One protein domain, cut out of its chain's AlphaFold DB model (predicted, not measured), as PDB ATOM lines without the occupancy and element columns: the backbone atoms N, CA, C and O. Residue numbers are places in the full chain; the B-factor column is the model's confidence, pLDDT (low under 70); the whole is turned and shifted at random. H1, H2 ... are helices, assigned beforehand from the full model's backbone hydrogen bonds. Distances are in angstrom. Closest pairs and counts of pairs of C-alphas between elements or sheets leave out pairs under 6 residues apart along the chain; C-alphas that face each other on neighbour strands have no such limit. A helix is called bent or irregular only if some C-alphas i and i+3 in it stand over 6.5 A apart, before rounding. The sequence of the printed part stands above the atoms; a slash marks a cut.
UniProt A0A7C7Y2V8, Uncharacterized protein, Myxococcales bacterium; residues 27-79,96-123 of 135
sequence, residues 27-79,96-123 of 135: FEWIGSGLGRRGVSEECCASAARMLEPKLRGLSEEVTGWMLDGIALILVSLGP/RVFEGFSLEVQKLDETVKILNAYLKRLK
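What this domain is: This is residues 27 to 79 and 96 to 123 of the 135 residues of an uncharacterized protein of Myxococcales bacterium (UniProt A0A7C7Y2V8). A small head of three helices, in which H1 touches both H2 and H3, has one long helix, H4, reaching away from it as an arm. H3 and the arm make an open V, coming near each other at Ile 73 and Phe 101, and residues 105 to 123 of H4 stick out with nothing beside them. The printed part has 81 residues with four named helices in the order H1, H2, H3, H4 and no named strand, and its class is all helix. The whole is loose, with a radius of gyration of the C-alphas of 15.0 A, and only just elongated, spanning 46 by 30 by 20 A.

How they stand to each other: H1, residues 27 to 35, touches H2, residues 41 to 55; their closest C-alphas, those of Gly 31 and Cys 44, are 4.8 A apart. These two run opposite ways at a steep tilt of 57 degrees. H1 also touches H3, residues 60 to 76, which meets it with residues 64 to 71 alone; the closest C-alphas, those of Leu 34 and Ala 71, are 5.9 A apart. H1 and H3 run the same way at a steep tilt of 53 degrees. H2 and H3 are close but not clearly touching, the closest C-alphas being those of Leu 55 and Thr 63 at 6.3 A. H4, residues 96 to 123, is close to H3 but not clearly touching it, with the C-alphas of Ile 73 and Phe 101 closest at 7.7 A. H3 and H4 run opposite ways at a steep tilt of 60 degrees. H4 is apart from H1 and H2. In H1, H3 and H4 every O i to N i+4 pair is within hydrogen-bond range, and in H2 8 of 11 are.

Where its parts are: H1 begins at C-alpha 27, (21.653, -18.529, 172.073), and measures 11.9 A from first to last C-alpha. H2 measures 19.3 A and is irregular, but only just: C-alphas 50 and 53 are 6.8 A apart. H3 measures 23.9 A from C-alpha 60, (13.375, -7.618, 168.570), to C-alpha 76. H4 measures 40.5 A and ends at C-alpha 123, (-2.426, 17.210, 183.179).

The domain as a whole: The two C-alphas farthest apart are those of Glu 42 and Lys 123, 48.1 A. The links from H1 to H2 and from H2 to H3 are tight. Residues 80 to 95 are not printed, and C-alphas 79 and 96 are 14.0 A apart across the cut, in the link from H3 to H4. Residues 56 to 62, of which 60 to 62 belong to H3, also stand free. The mean pLDDT of the printed part is 77.2, and it is under 70 at residues 76 to 79 and 96 to 106.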
ATOM      1  N   PHE A  27      20.670 -18.628 171.000       85.12
ATOM      2  CA  PHE A  27      21.653 -18.529 172.073       85.12
ATOM      3  C   PHE A  27      22.856 -17.672 171.665       85.12
ATOM      4  O   PHE A  27      23.299 -16.838 172.457       85.12
ATOM      5  N   GLU A  28      23.354 -17.810 170.433       86.12
ATOM      6  CA  GLU A  28      24.428 -16.959 169.906       86.12
ATOM      7  C   GLU A  28      23.976 -15.510 169.733       86.12
ATOM      8  O   GLU A  28      24.741 -14.593 170.032       86.12
ATOM      9  N   TRP A  29      22.741 -15.275 169.289       87.25
ATOM     10  CA  TRP A  29      22.211 -13.925 169.117       87.25
ATOM     11  C   TRP A  29      22.047 -13.210 170.466       87.25
ATOM     12  O   TRP A  29      22.496 -12.068 170.609       87.25
ATOM     13  N   ILE A  30      21.503 -13.893 171.482       86.00
ATOM     14  CA  ILE A  30      21.400 -13.362 172.851       86.00
ATOM     15  C   ILE A  30      22.792 -13.147 173.452       86.00
ATOM     16  O   ILE A  30      23.074 -12.069 173.978       86.00
ATOM     17  N   GLY A  31      23.679 -14.139 173.343       87.06
ATOM     18  CA  GLY A  31      25.045 -14.069 173.862       87.06
ATOM     19  C   GLY A  31      25.848 -12.933 173.227       87.06
ATOM     20  O   GLY A  31      26.443 -12.126 173.936       87.06
ATOM     21  N   SER A  32      25.782 -12.792 171.903       87.50
ATOM     22  CA  SER A  32      26.393 -11.678 171.164       87.50
ATOM     23  C   SER A  32      25.766 -10.338 171.541       87.50
ATOM     24  O   SER A  32      26.459  -9.326 171.650       87.50
ATOM     25  N   GLY A  33      24.449 -10.315 171.765       87.56
ATOM     26  CA  GLY A  33      23.724  -9.148 172.248       87.56
ATOM     27  C   GLY A  33      24.228  -8.669 173.608       87.56
ATOM     28  O   GLY A  33      24.439  -7.468 173.777       87.56
ATOM     29  N   LEU A  34      24.465  -9.584 174.547       86.56
ATOM     30  CA  LEU A  34      25.027  -9.282 175.867       86.56
ATOM     31  C   LEU A  34      26.516  -8.917 175.790       86.56
ATOM     32  O   LEU A  34      26.945  -7.959 176.434       86.56
ATOM     33  N   GLY A  35      27.291  -9.608 174.953       85.56
ATOM     34  CA  GLY A  35      28.716  -9.333 174.752       85.56
ATOM     35  C   GLY A  35      28.972  -7.924 174.213       85.56
ATOM     36  O   GLY A  35      29.816  -7.203 174.740       85.56
ATOM     37  N   ARG A  36      28.164  -7.457 173.247       88.88
ATOM     38  CA  ARG A  36      28.217  -6.062 172.757       88.88
ATOM     39  C   ARG A  36      27.945  -5.017 173.844       88.88
ATOM     40  O   ARG A  36      28.314  -3.861 173.675       88.88
ATOM     41  N   ARG A  37      27.304  -5.417 174.943       85.81
ATOM     42  CA  ARG A  37      26.968  -4.568 176.092       85.81
ATOM     43  C   ARG A  37      27.971  -4.702 177.244       85.81
ATOM     44  O   ARG A  37      27.730  -4.165 178.319       85.81
ATOM     45  N   GLY A  38      29.089  -5.397 177.022       82.75
ATOM     46  CA  GLY A  38      30.196  -5.500 177.975       82.75
ATOM     47  C   GLY A  38      30.093  -6.659 178.967       82.75
ATOM     48  O   GLY A  38      30.893  -6.722 179.898       82.75
ATOM     49  N   VAL A  39      29.142  -7.582 178.791       81.75
ATOM     50  CA  VAL A  39      29.063  -8.796 179.617       81.75
ATOM     51  C   VAL A  39      30.191  -9.755 179.222       81.75
ATOM     52  O   VAL A  39      30.440  -9.979 178.038       81.75
ATOM     53  N   SER A  40      30.878 -10.329 180.213       82.19
ATOM     54  CA  SER A  40      31.947 -11.308 179.986       82.19
ATOM     55  C   SER A  40      31.427 -12.569 179.296       82.19
ATOM     56  O   SER A  40      30.334 -13.040 179.609       82.19
ATOM     57  N   GLU A  41      32.248 -13.174 178.441       78.94
ATOM     58  CA  GLU A  41      31.893 -14.351 177.637       78.94
ATOM     59  C   GLU A  41      31.352 -15.531 178.470       78.94
ATOM     60  O   GLU A  41      30.329 -16.121 178.114       78.94
ATOM     61  N   GLU A  42      31.947 -15.800 179.641       76.50
ATOM     62  CA  GLU A  42      31.472 -16.831 180.582       76.50
ATOM     63  C   GLU A  42      30.031 -16.575 181.066       76.50
ATOM     64  O   GLU A  42      29.207 -17.491 181.135       76.50
ATOM     65  N   CYS A  43      29.696 -15.312 181.345       76.44
ATOM     66  CA  CYS A  43      28.357 -14.898 181.761       76.44
ATOM     67  C   CYS A  43      27.377 -14.880 180.584       76.44
ATOM     68  O   CYS A  43      26.213 -15.229 180.768       76.44
ATOM     69  N   CYS A  44      27.831 -14.523 179.378       79.88
ATOM     70  CA  CYS A  44      27.001 -14.499 178.175       79.88
ATOM     71  C   CYS A  44      26.415 -15.875 177.859       79.88
ATOM     72  O   CYS A  44      25.216 -15.976 177.611       79.88
ATOM     73  N   ALA A  45      27.226 -16.937 177.909       78.06
ATOM     74  CA  ALA A  45      26.765 -18.290 177.593       78.06
ATOM     75  C   ALA A  45      25.725 -18.810 178.605       78.06
ATOM     76  O   ALA A  45      24.715 -19.402 178.216       78.06
ATOM     77  N   SER A  46      25.946 -18.569 179.903       77.12
ATOM     78  CA  SER A  46      24.989 -18.945 180.955       77.12
ATOM     79  C   SER A  46      23.695 -18.131 180.858       77.12
ATOM     80  O   SER A  46      22.597 -18.693 180.818       77.12
ATOM     81  N   ALA A  47      23.815 -16.807 180.718       78.88
ATOM     82  CA  ALA A  47      22.674 -15.910 180.587       78.88
ATOM     83  C   ALA A  47      21.851 -16.223 179.330       78.88
ATOM     84  O   ALA A  47      20.628 -16.284 179.412       78.88
ATOM     85  N   ALA A  48      22.490 -16.514 178.194       84.25
ATOM     86  CA  ALA A  48      21.794 -16.890 176.968       84.25
ATOM     87  C   ALA A  48      20.897 -18.120 177.166       84.25
ATOM     88  O   ALA A  48      19.731 -18.090 176.775       84.25
ATOM     89  N   ARG A  49      21.387 -19.164 177.850       83.12
ATOM     90  CA  ARG A  49      20.590 -20.371 178.147       83.12
ATOM     91  C   ARG A  49      19.371 -20.088 179.020       83.12
ATOM     92  O   ARG A  49      18.321 -20.690 178.822       83.12
ATOM     93  N   MET A  50      19.503 -19.179 179.982       80.56
ATOM     94  CA  MET A  50      18.414 -18.820 180.895       80.56
ATOM     95  C   MET A  50      17.393 -17.864 180.268       80.56
ATOM     96  O   MET A  50      16.223 -17.865 180.661       80.56
ATOM     97  N   LEU A  51      17.842 -17.020 179.340       83.50
ATOM     98  CA  LEU A  51      17.040 -15.954 178.752       83.50
ATOM     99  C   LEU A  51      16.317 -16.385 177.485       83.50
ATOM    100  O   LEU A  51      15.201 -15.923 177.275       83.50
ATOM    101  N   GLU A  52      16.886 -17.284 176.682       87.69
ATOM    102  CA  GLU A  52      16.251 -17.771 175.452       87.69
ATOM    103  C   GLU A  52      14.778 -18.168 175.639       87.69
ATOM    104  O   GLU A  52      13.935 -17.574 174.965       87.69
ATOM    105  N   PRO A  53      14.398 -19.035 176.602       83.88
ATOM    106  CA  PRO A  53      12.997 -19.424 176.752       83.88
ATOM    107  C   PRO A  53      12.088 -18.272 177.205       83.88
ATOM    108  O   PRO A  53      10.877 -18.350 177.029       83.88
ATOM    109  N   LYS A  54      12.649 -17.210 177.798       81.75
ATOM    110  CA  LYS A  54      11.909 -16.038 178.298       81.75
ATOM    111  C   LYS A  54      11.765 -14.936 177.254       81.75
ATOM    112  O   LYS A  54      10.840 -14.136 177.342       81.75
ATOM    113  N   LEU A  55      12.698 -14.882 176.309       83.19
ATOM    114  CA  LEU A  55      12.729 -13.909 175.220       83.19
ATOM    115  C   LEU A  55      12.069 -14.456 173.948       83.19
ATOM    116  O   LEU A  55      11.741 -13.694 173.040       83.19
ATOM    117  N   ARG A  56      11.832 -15.771 173.885       85.12
ATOM    118  CA  ARG A  56      11.162 -16.420 172.762       85.12
ATOM    119  C   ARG A  56       9.776 -15.811 172.520       85.12
ATOM    120  O   ARG A  56       8.912 -15.831 173.392       85.12
ATOM    121  N   GLY A  57       9.557 -15.320 171.301       80.81
ATOM    122  CA  GLY A  57       8.282 -14.736 170.871       80.81
ATOM    123  C   GLY A  57       8.100 -13.255 171.214       80.81
ATOM    124  O   GLY A  57       7.071 -12.685 170.855       80.81
ATOM    125  N   LEU A  58       9.077 -12.617 171.867       83.00
ATOM    126  CA  LEU A  58       9.102 -11.162 172.015       83.00
ATOM    127  C   LEU A  58       9.576 -10.499 170.717       83.00
ATOM    128  O   LEU A  58      10.290 -11.104 169.915       83.00
ATOM    129  N   SER A  59       9.190  -9.238 170.508       84.56
ATOM    130  CA  SER A  59       9.732  -8.455 169.397       84.56
ATOM    131  C   SER A  59      11.220  -8.171 169.611       84.56
ATOM    132  O   SER A  59      11.714  -8.145 170.744       84.56
ATOM    133  N   GLU A  60      11.943  -7.928 168.520       81.94
ATOM    134  CA  GLU A  60      13.375  -7.618 168.570       81.94
ATOM    135  C   GLU A  60      13.661  -6.355 169.399       81.94
ATOM    136  O   GLU A  60      14.609  -6.328 170.180       81.94
ATOM    137  N   GLU A  61      12.790  -5.347 169.306       81.44
ATOM    138  CA  GLU A  61      12.881  -4.103 170.078       81.44
ATOM    139  C   GLU A  61      12.758  -4.350 171.589       81.44
ATOM    140  O   GLU A  61      13.637  -3.955 172.357       81.44
ATOM    141  N   VAL A  62      11.714  -5.074 172.015       80.12
ATOM    142  CA  VAL A  62      11.501  -5.420 173.432       80.12
ATOM    143  C   VAL A  62      12.649  -6.277 173.947       80.12
ATOM    144  O   VAL A  62      13.151  -6.065 175.052       80.12
ATOM    145  N   THR A  63      13.109  -7.219 173.127       84.06
ATOM    146  CA  THR A  63      14.242  -8.067 173.475       84.06
ATOM    147  C   THR A  63      15.519  -7.250 173.641       84.06
ATOM    148  O   THR A  63      16.248  -7.453 174.608       84.06
ATOM    149  N   GLY A  64      15.761  -6.274 172.765       80.62
ATOM    150  CA  GLY A  64      16.877  -5.338 172.880       80.62
ATOM    151  C   GLY A  64      16.887  -4.606 174.222       80.62
ATOM    152  O   GLY A  64      17.909  -4.622 174.907       80.62
ATOM    153  N   TRP A  65      15.740  -4.064 174.641       82.19
ATOM    154  CA  TRP A  65      15.614  -3.341 175.913       82.19
ATOM    155  C   TRP A  65      15.824  -4.260 177.122       82.19
ATOM    156  O   TRP A  65      16.458  -3.870 178.106       82.19
ATOM    157  N   MET A  66      15.332  -5.501 177.058       85.50
ATOM    158  CA  MET A  66      15.588  -6.489 178.109       85.50
ATOM    159  C   MET A  66      17.078  -6.826 178.207       85.50
ATOM    160  O   MET A  66      17.615  -6.886 179.313       85.50
ATOM    161  N   LEU A  67      17.763  -6.996 177.072       87.06
ATOM    162  CA  LEU A  67      19.205  -7.238 177.050       87.06
ATOM    163  C   LEU A  67      20.002  -6.033 177.567       87.06
ATOM    164  O   LEU A  67      20.999  -6.249 178.252       87.06
ATOM    165  N   ASP A  68      19.565  -4.795 177.309       82.88
ATOM    166  CA  ASP A  68      20.169  -3.584 177.890       82.88
ATOM    167  C   ASP A  68      20.087  -3.603 179.424       82.88
ATOM    168  O   ASP A  68      21.100  -3.439 180.106       82.88
ATOM    169  N   GLY A  69      18.898  -3.867 179.977       81.31
ATOM    170  CA  GLY A  69      18.691  -3.917 181.427       81.31
ATOM    171  C   GLY A  69      19.457  -5.056 182.104       81.31
ATOM    172  O   GLY A  69      20.069  -4.866 183.155       81.31
ATOM    173  N   ILE A  70      19.476  -6.238 181.489       84.12
ATOM    174  CA  ILE A  70      20.203  -7.396 182.020       84.12
ATOM    175  C   ILE A  70      21.712  -7.167 181.960       84.12
ATOM    176  O   ILE A  70      22.409  -7.454 182.935       84.12
ATOM    177  N   ALA A  71      22.227  -6.630 180.853       83.56
ATOM    178  CA  ALA A  71      23.644  -6.319 180.738       83.56
ATOM    179  C   ALA A  71      24.072  -5.271 181.768       83.56
ATOM    180  O   ALA A  71      25.097  -5.460 182.417       83.56
ATOM    181  N   LEU A  72      23.265  -4.227 181.991       81.19
ATOM    182  CA  LEU A  72      23.530  -3.223 183.024       81.19
ATOM    183  C   LEU A  72      23.716  -3.871 184.402       81.19
ATOM    184  O   LEU A  72      24.664  -3.543 185.111       81.19
ATOM    185  N   ILE A  73      22.849  -4.818 184.765       77.19
ATOM    186  CA  ILE A  73      22.927  -5.538 186.041       77.19
ATOM    187  C   ILE A  73      24.164  -6.441 186.084       77.19
ATOM    188  O   ILE A  73      24.929  -6.378 187.042       77.19
ATOM    189  N   LEU A  74      24.390  -7.257 185.053       77.88
ATOM    190  CA  LEU A  74      25.510  -8.204 185.018       77.88
ATOM    191  C   LEU A  74      26.875  -7.502 185.021       77.88
ATOM    192  O   LEU A  74      27.794  -7.968 185.690       77.88
ATOM    193  N   VAL A  75      26.997  -6.369 184.328       76.56
ATOM    194  CA  VAL A  75      28.206  -5.536 184.334       76.56
ATOM    195  C   VAL A  75      28.383  -4.846 185.689       76.56
ATOM    196  O   VAL A  75      29.487  -4.841 186.229       76.56
ATOM    197  N   SER A  76      27.304  -4.326 186.286       68.25
ATOM    198  CA  SER A  76      27.349  -3.678 187.611       68.25
ATOM    199  C   SER A  76      27.645  -4.657 188.754       68.25
ATOM    200  O   SER A  76      28.161  -4.256 189.793       68.25
ATOM    201  N   LEU A  77      27.338  -5.942 188.564       64.56
ATOM    202  CA  LEU A  77      27.662  -7.037 189.483       64.56
ATOM    203  C   LEU A  77      29.035  -7.681 189.205       64.56
ATOM    204  O   LEU A  77      29.376  -8.678 189.847       64.56
ATOM    205  N   GLY A  78      29.819  -7.119 188.274       57.19
ATOM    206  CA  GLY A  78      31.197  -7.509 187.969       57.19
ATOM    207  C   GLY A  78      32.154  -7.443 189.178       57.19
ATOM    208  O   GLY A  78      31.744  -7.090 190.282       57.19
ATOM    209  N   PRO A  79      33.441  -7.808 189.002       48.69
ATOM    210  CA  PRO A  79      34.324  -8.421 190.014       48.69
ATOM    211  C   PRO A  79      34.579  -7.642 191.323       48.69
ATOM    212  O   PRO A  79      35.138  -8.207 192.261       48.69
ATOM    213  N   ARG A  96      21.421 -14.708 193.920       53.91
ATOM    214  CA  ARG A  96      21.830 -13.305 194.119       53.91
ATOM    215  C   ARG A  96      21.434 -12.424 192.946       53.91
ATOM    216  O   ARG A  96      20.987 -11.299 193.151       53.91
ATOM    217  N   VAL A  97      21.589 -12.945 191.730       55.97
ATOM    218  CA  VAL A  97      21.191 -12.246 190.505       55.97
ATOM    219  C   VAL A  97      19.678 -12.031 190.501       55.97
ATOM    220  O   VAL A  97      19.228 -10.928 190.205       55.97
ATOM    221  N   PHE A  98      18.891 -13.033 190.905       54.97
ATOM    222  CA  PHE A  98      17.434 -12.905 190.975       54.97
ATOM    223  C   PHE A  98      16.944 -11.998 192.108       54.97
ATOM    224  O   PHE A  98      16.029 -11.212 191.889       54.97
ATOM    225  N   GLU A  99      17.547 -12.061 193.295       55.50
ATOM    226  CA  GLU A  99      17.150 -11.224 194.436       55.50
ATOM    227  C   GLU A  99      17.501  -9.744 194.186       55.50
ATOM    228  O   GLU A  99      16.675  -8.860 194.420       55.50
ATOM    229  N   GLY A 100      18.671  -9.475 193.589       57.34
ATOM    230  CA  GLY A 100      19.039  -8.141 193.104       57.34
ATOM    231  C   GLY A 100      18.120  -7.649 191.982       57.34
ATOM    232  O   GLY A 100      17.654  -6.513 192.022       57.34
ATOM    233  N   PHE A 101      17.783  -8.519 191.025       63.38
ATOM    234  CA  PHE A 101      16.840  -8.210 189.948       63.38
ATOM    235  C   PHE A 101      15.449  -7.841 190.487       63.38
ATOM    236  O   PHE A 101      14.876  -6.842 190.062       63.38
ATOM    237  N   SER A 102      14.915  -8.588 191.457       59.44
ATOM    238  CA  SER A 102      13.614  -8.286 192.067       59.44
ATOM    239  C   SER A 102      13.596  -6.933 192.782       59.44
ATOM    240  O   SER A 102      12.613  -6.201 192.667       59.44
ATOM    241  N   LEU A 103      14.679  -6.577 193.475       61.75
ATOM    242  CA  LEU A 103      14.812  -5.288 194.158       61.75
ATOM    243  C   LEU A 103      14.897  -4.112 193.177       61.75
ATOM    244  O   LEU A 103      14.227  -3.099 193.377       61.75
ATOM    245  N   GLU A 104      15.676  -4.238 192.104       63.34
ATOM    246  CA  GLU A 104      15.796  -3.174 191.100       63.34
ATOM    247  C   GLU A 104      14.513  -3.009 190.269       63.34
ATOM    248  O   GLU A 104      14.096  -1.883 189.992       63.34
ATOM    249  N   VAL A 105      13.807  -4.104 189.962       68.94
ATOM    250  CA  VAL A 105      12.483  -4.046 189.316       68.94
ATOM    251  C   VAL A 105      11.455  -3.353 190.215       68.94
ATOM    252  O   VAL A 105      10.676  -2.538 189.724       68.94
ATOM    253  N   GLN A 106      11.471  -3.607 191.528       67.69
ATOM    254  CA  GLN A 106      10.598  -2.899 192.474       67.69
ATOM    255  C   GLN A 106      10.892  -1.394 192.524       67.69
ATOM    256  O   GLN A 106       9.964  -0.586 192.512       67.69
ATOM    257  N   LYS A 107      12.170  -0.993 192.534       71.38
ATOM    258  CA  LYS A 107      12.558   0.430 192.494       71.38
ATOM    259  C   LYS A 107      12.119   1.108 191.198       71.38
ATOM    260  O   LYS A 107      11.667   2.256 191.227       71.38
ATOM    261  N   LEU A 108      12.234   0.409 190.069       71.38
ATOM    262  CA  LEU A 108      11.772   0.908 188.781       71.38
ATOM    263  C   LEU A 108      10.247   1.082 188.766       71.38
ATOM    264  O   LEU A 108       9.770   2.138 188.355       71.38
ATOM    265  N   ASP A 109       9.491   0.103 189.269       74.62
ATOM    266  CA  ASP A 109       8.026   0.174 189.365       74.62
ATOM    267  C   ASP A 109       7.566   1.369 190.221       74.62
ATOM    268  O   ASP A 109       6.715   2.155 189.802       74.62
ATOM    269  N   GLU A 110       8.199   1.591 191.376       74.31
ATOM    270  CA  GLU A 110       7.919   2.760 192.218       74.31
ATOM    271  C   GLU A 110       8.265   4.083 191.522       74.31
ATOM    272  O   GLU A 110       7.482   5.037 191.549       74.31
ATOM    273  N   THR A 111       9.389   4.139 190.809       73.38
ATOM    274  CA  THR A 111       9.785   5.335 190.052       73.38
ATOM    275  C   THR A 111       8.779   5.649 188.940       73.38
ATOM    276  O   THR A 111       8.377   6.803 188.762       73.38
ATOM    277  N   VAL A 112       8.302   4.626 188.225       79.12
ATOM    278  CA  VAL A 112       7.283   4.763 187.176       79.12
ATOM    279  C   VAL A 112       5.944   5.211 187.763       79.12
ATOM    280  O   VAL A 112       5.301   6.098 187.193       79.12
ATOM    281  N   LYS A 113       5.525   4.680 188.919       80.44
ATOM    282  CA  LYS A 113       4.312   5.142 189.617       80.44
ATOM    283  C   LYS A 113       4.399   6.619 189.987       80.44
ATOM    284  O   LYS A 113       3.443   7.357 189.737       80.44
ATOM    285  N   ILE A 114       5.535   7.065 190.529       80.56
ATOM    286  CA  ILE A 114       5.761   8.468 190.901       80.56
ATOM    287  C   ILE A 114       5.717   9.371 189.664       80.56
ATOM    288  O   ILE A 114       4.996  10.372 189.659       80.56
ATOM    289  N   LEU A 115       6.421   9.001 188.590       72.75
ATOM    290  CA  LEU A 115       6.410   9.737 187.321       72.75
ATOM    291  C   LEU A 115       4.999   9.835 186.734       72.75
ATOM    292  O   LEU A 115       4.567  10.906 186.311       72.75
ATOM    293  N   ASN A 116       4.243   8.741 186.759       79.69
ATOM    294  CA  ASN A 116       2.877   8.711 186.251       79.69
ATOM    295  C   ASN A 116       1.931   9.566 187.115       79.69
ATOM    296  O   ASN A 116       1.096  10.307 186.593       79.69
ATOM    297  N   ALA A 117       2.093   9.541 188.442       79.44
ATOM    298  CA  ALA A 117       1.368  10.425 189.351       79.44
ATOM    299  C   ALA A 117       1.695  11.907 189.092       79.44
ATOM    300  O   ALA A 117       0.794  12.750 189.098       79.44
ATOM    301  N   TYR A 118       2.957  12.226 188.802       75.88
ATOM    302  CA  TYR A 118       3.393  13.578 188.463       75.88
ATOM    303  C   TYR A 118       2.811  14.053 187.123       75.88
ATOM    304  O   TYR A 118       2.251  15.147 187.045       75.88
ATOM    305  N   LEU A 119       2.828  13.204 186.092       78.19
ATOM    306  CA  LEU A 119       2.201  13.488 184.797       78.19
ATOM    307  C   LEU A 119       0.686  13.694 184.916       78.19
ATOM    308  O   LEU A 119       0.136  14.590 184.275       78.19
ATOM    309  N   LYS A 120       0.004  12.908 185.756       78.75
ATOM    310  CA  LYS A 120      -1.424  13.105 186.046       78.75
ATOM    311  C   LYS A 120      -1.683  14.446 186.728       78.75
ATOM    312  O   LYS A 120      -2.618  15.132 186.333       78.75
ATOM    313  N   ARG A 121      -0.851  14.851 187.693       77.81
ATOM    314  CA  ARG A 121      -0.955  16.167 188.353       77.81
ATOM    315  C   ARG A 121      -0.696  17.327 187.393       77.81
ATOM    316  O   ARG A 121      -1.431  18.302 187.440       77.81
ATOM    317  N   LEU A 122       0.280  17.198 186.498       75.06
ATOM    318  CA  LEU A 122       0.544  18.181 185.442       75.06
ATOM    319  C   LEU A 122      -0.646  18.326 184.487       75.06
ATOM    320  O   LEU A 122      -1.066  19.439 184.194       75.06
ATOM    321  N   LYS A 123      -1.233  17.207 184.045       72.69
ATOM    322  CA  LYS A 123      -2.426  17.210 183.179       72.69
ATOM    323  C   LYS A 123      -3.689  17.698 183.895       72.69
ATOM    324  O   LYS A 123      -4.580  18.236 183.249       72.69
TER     325      LYS A 123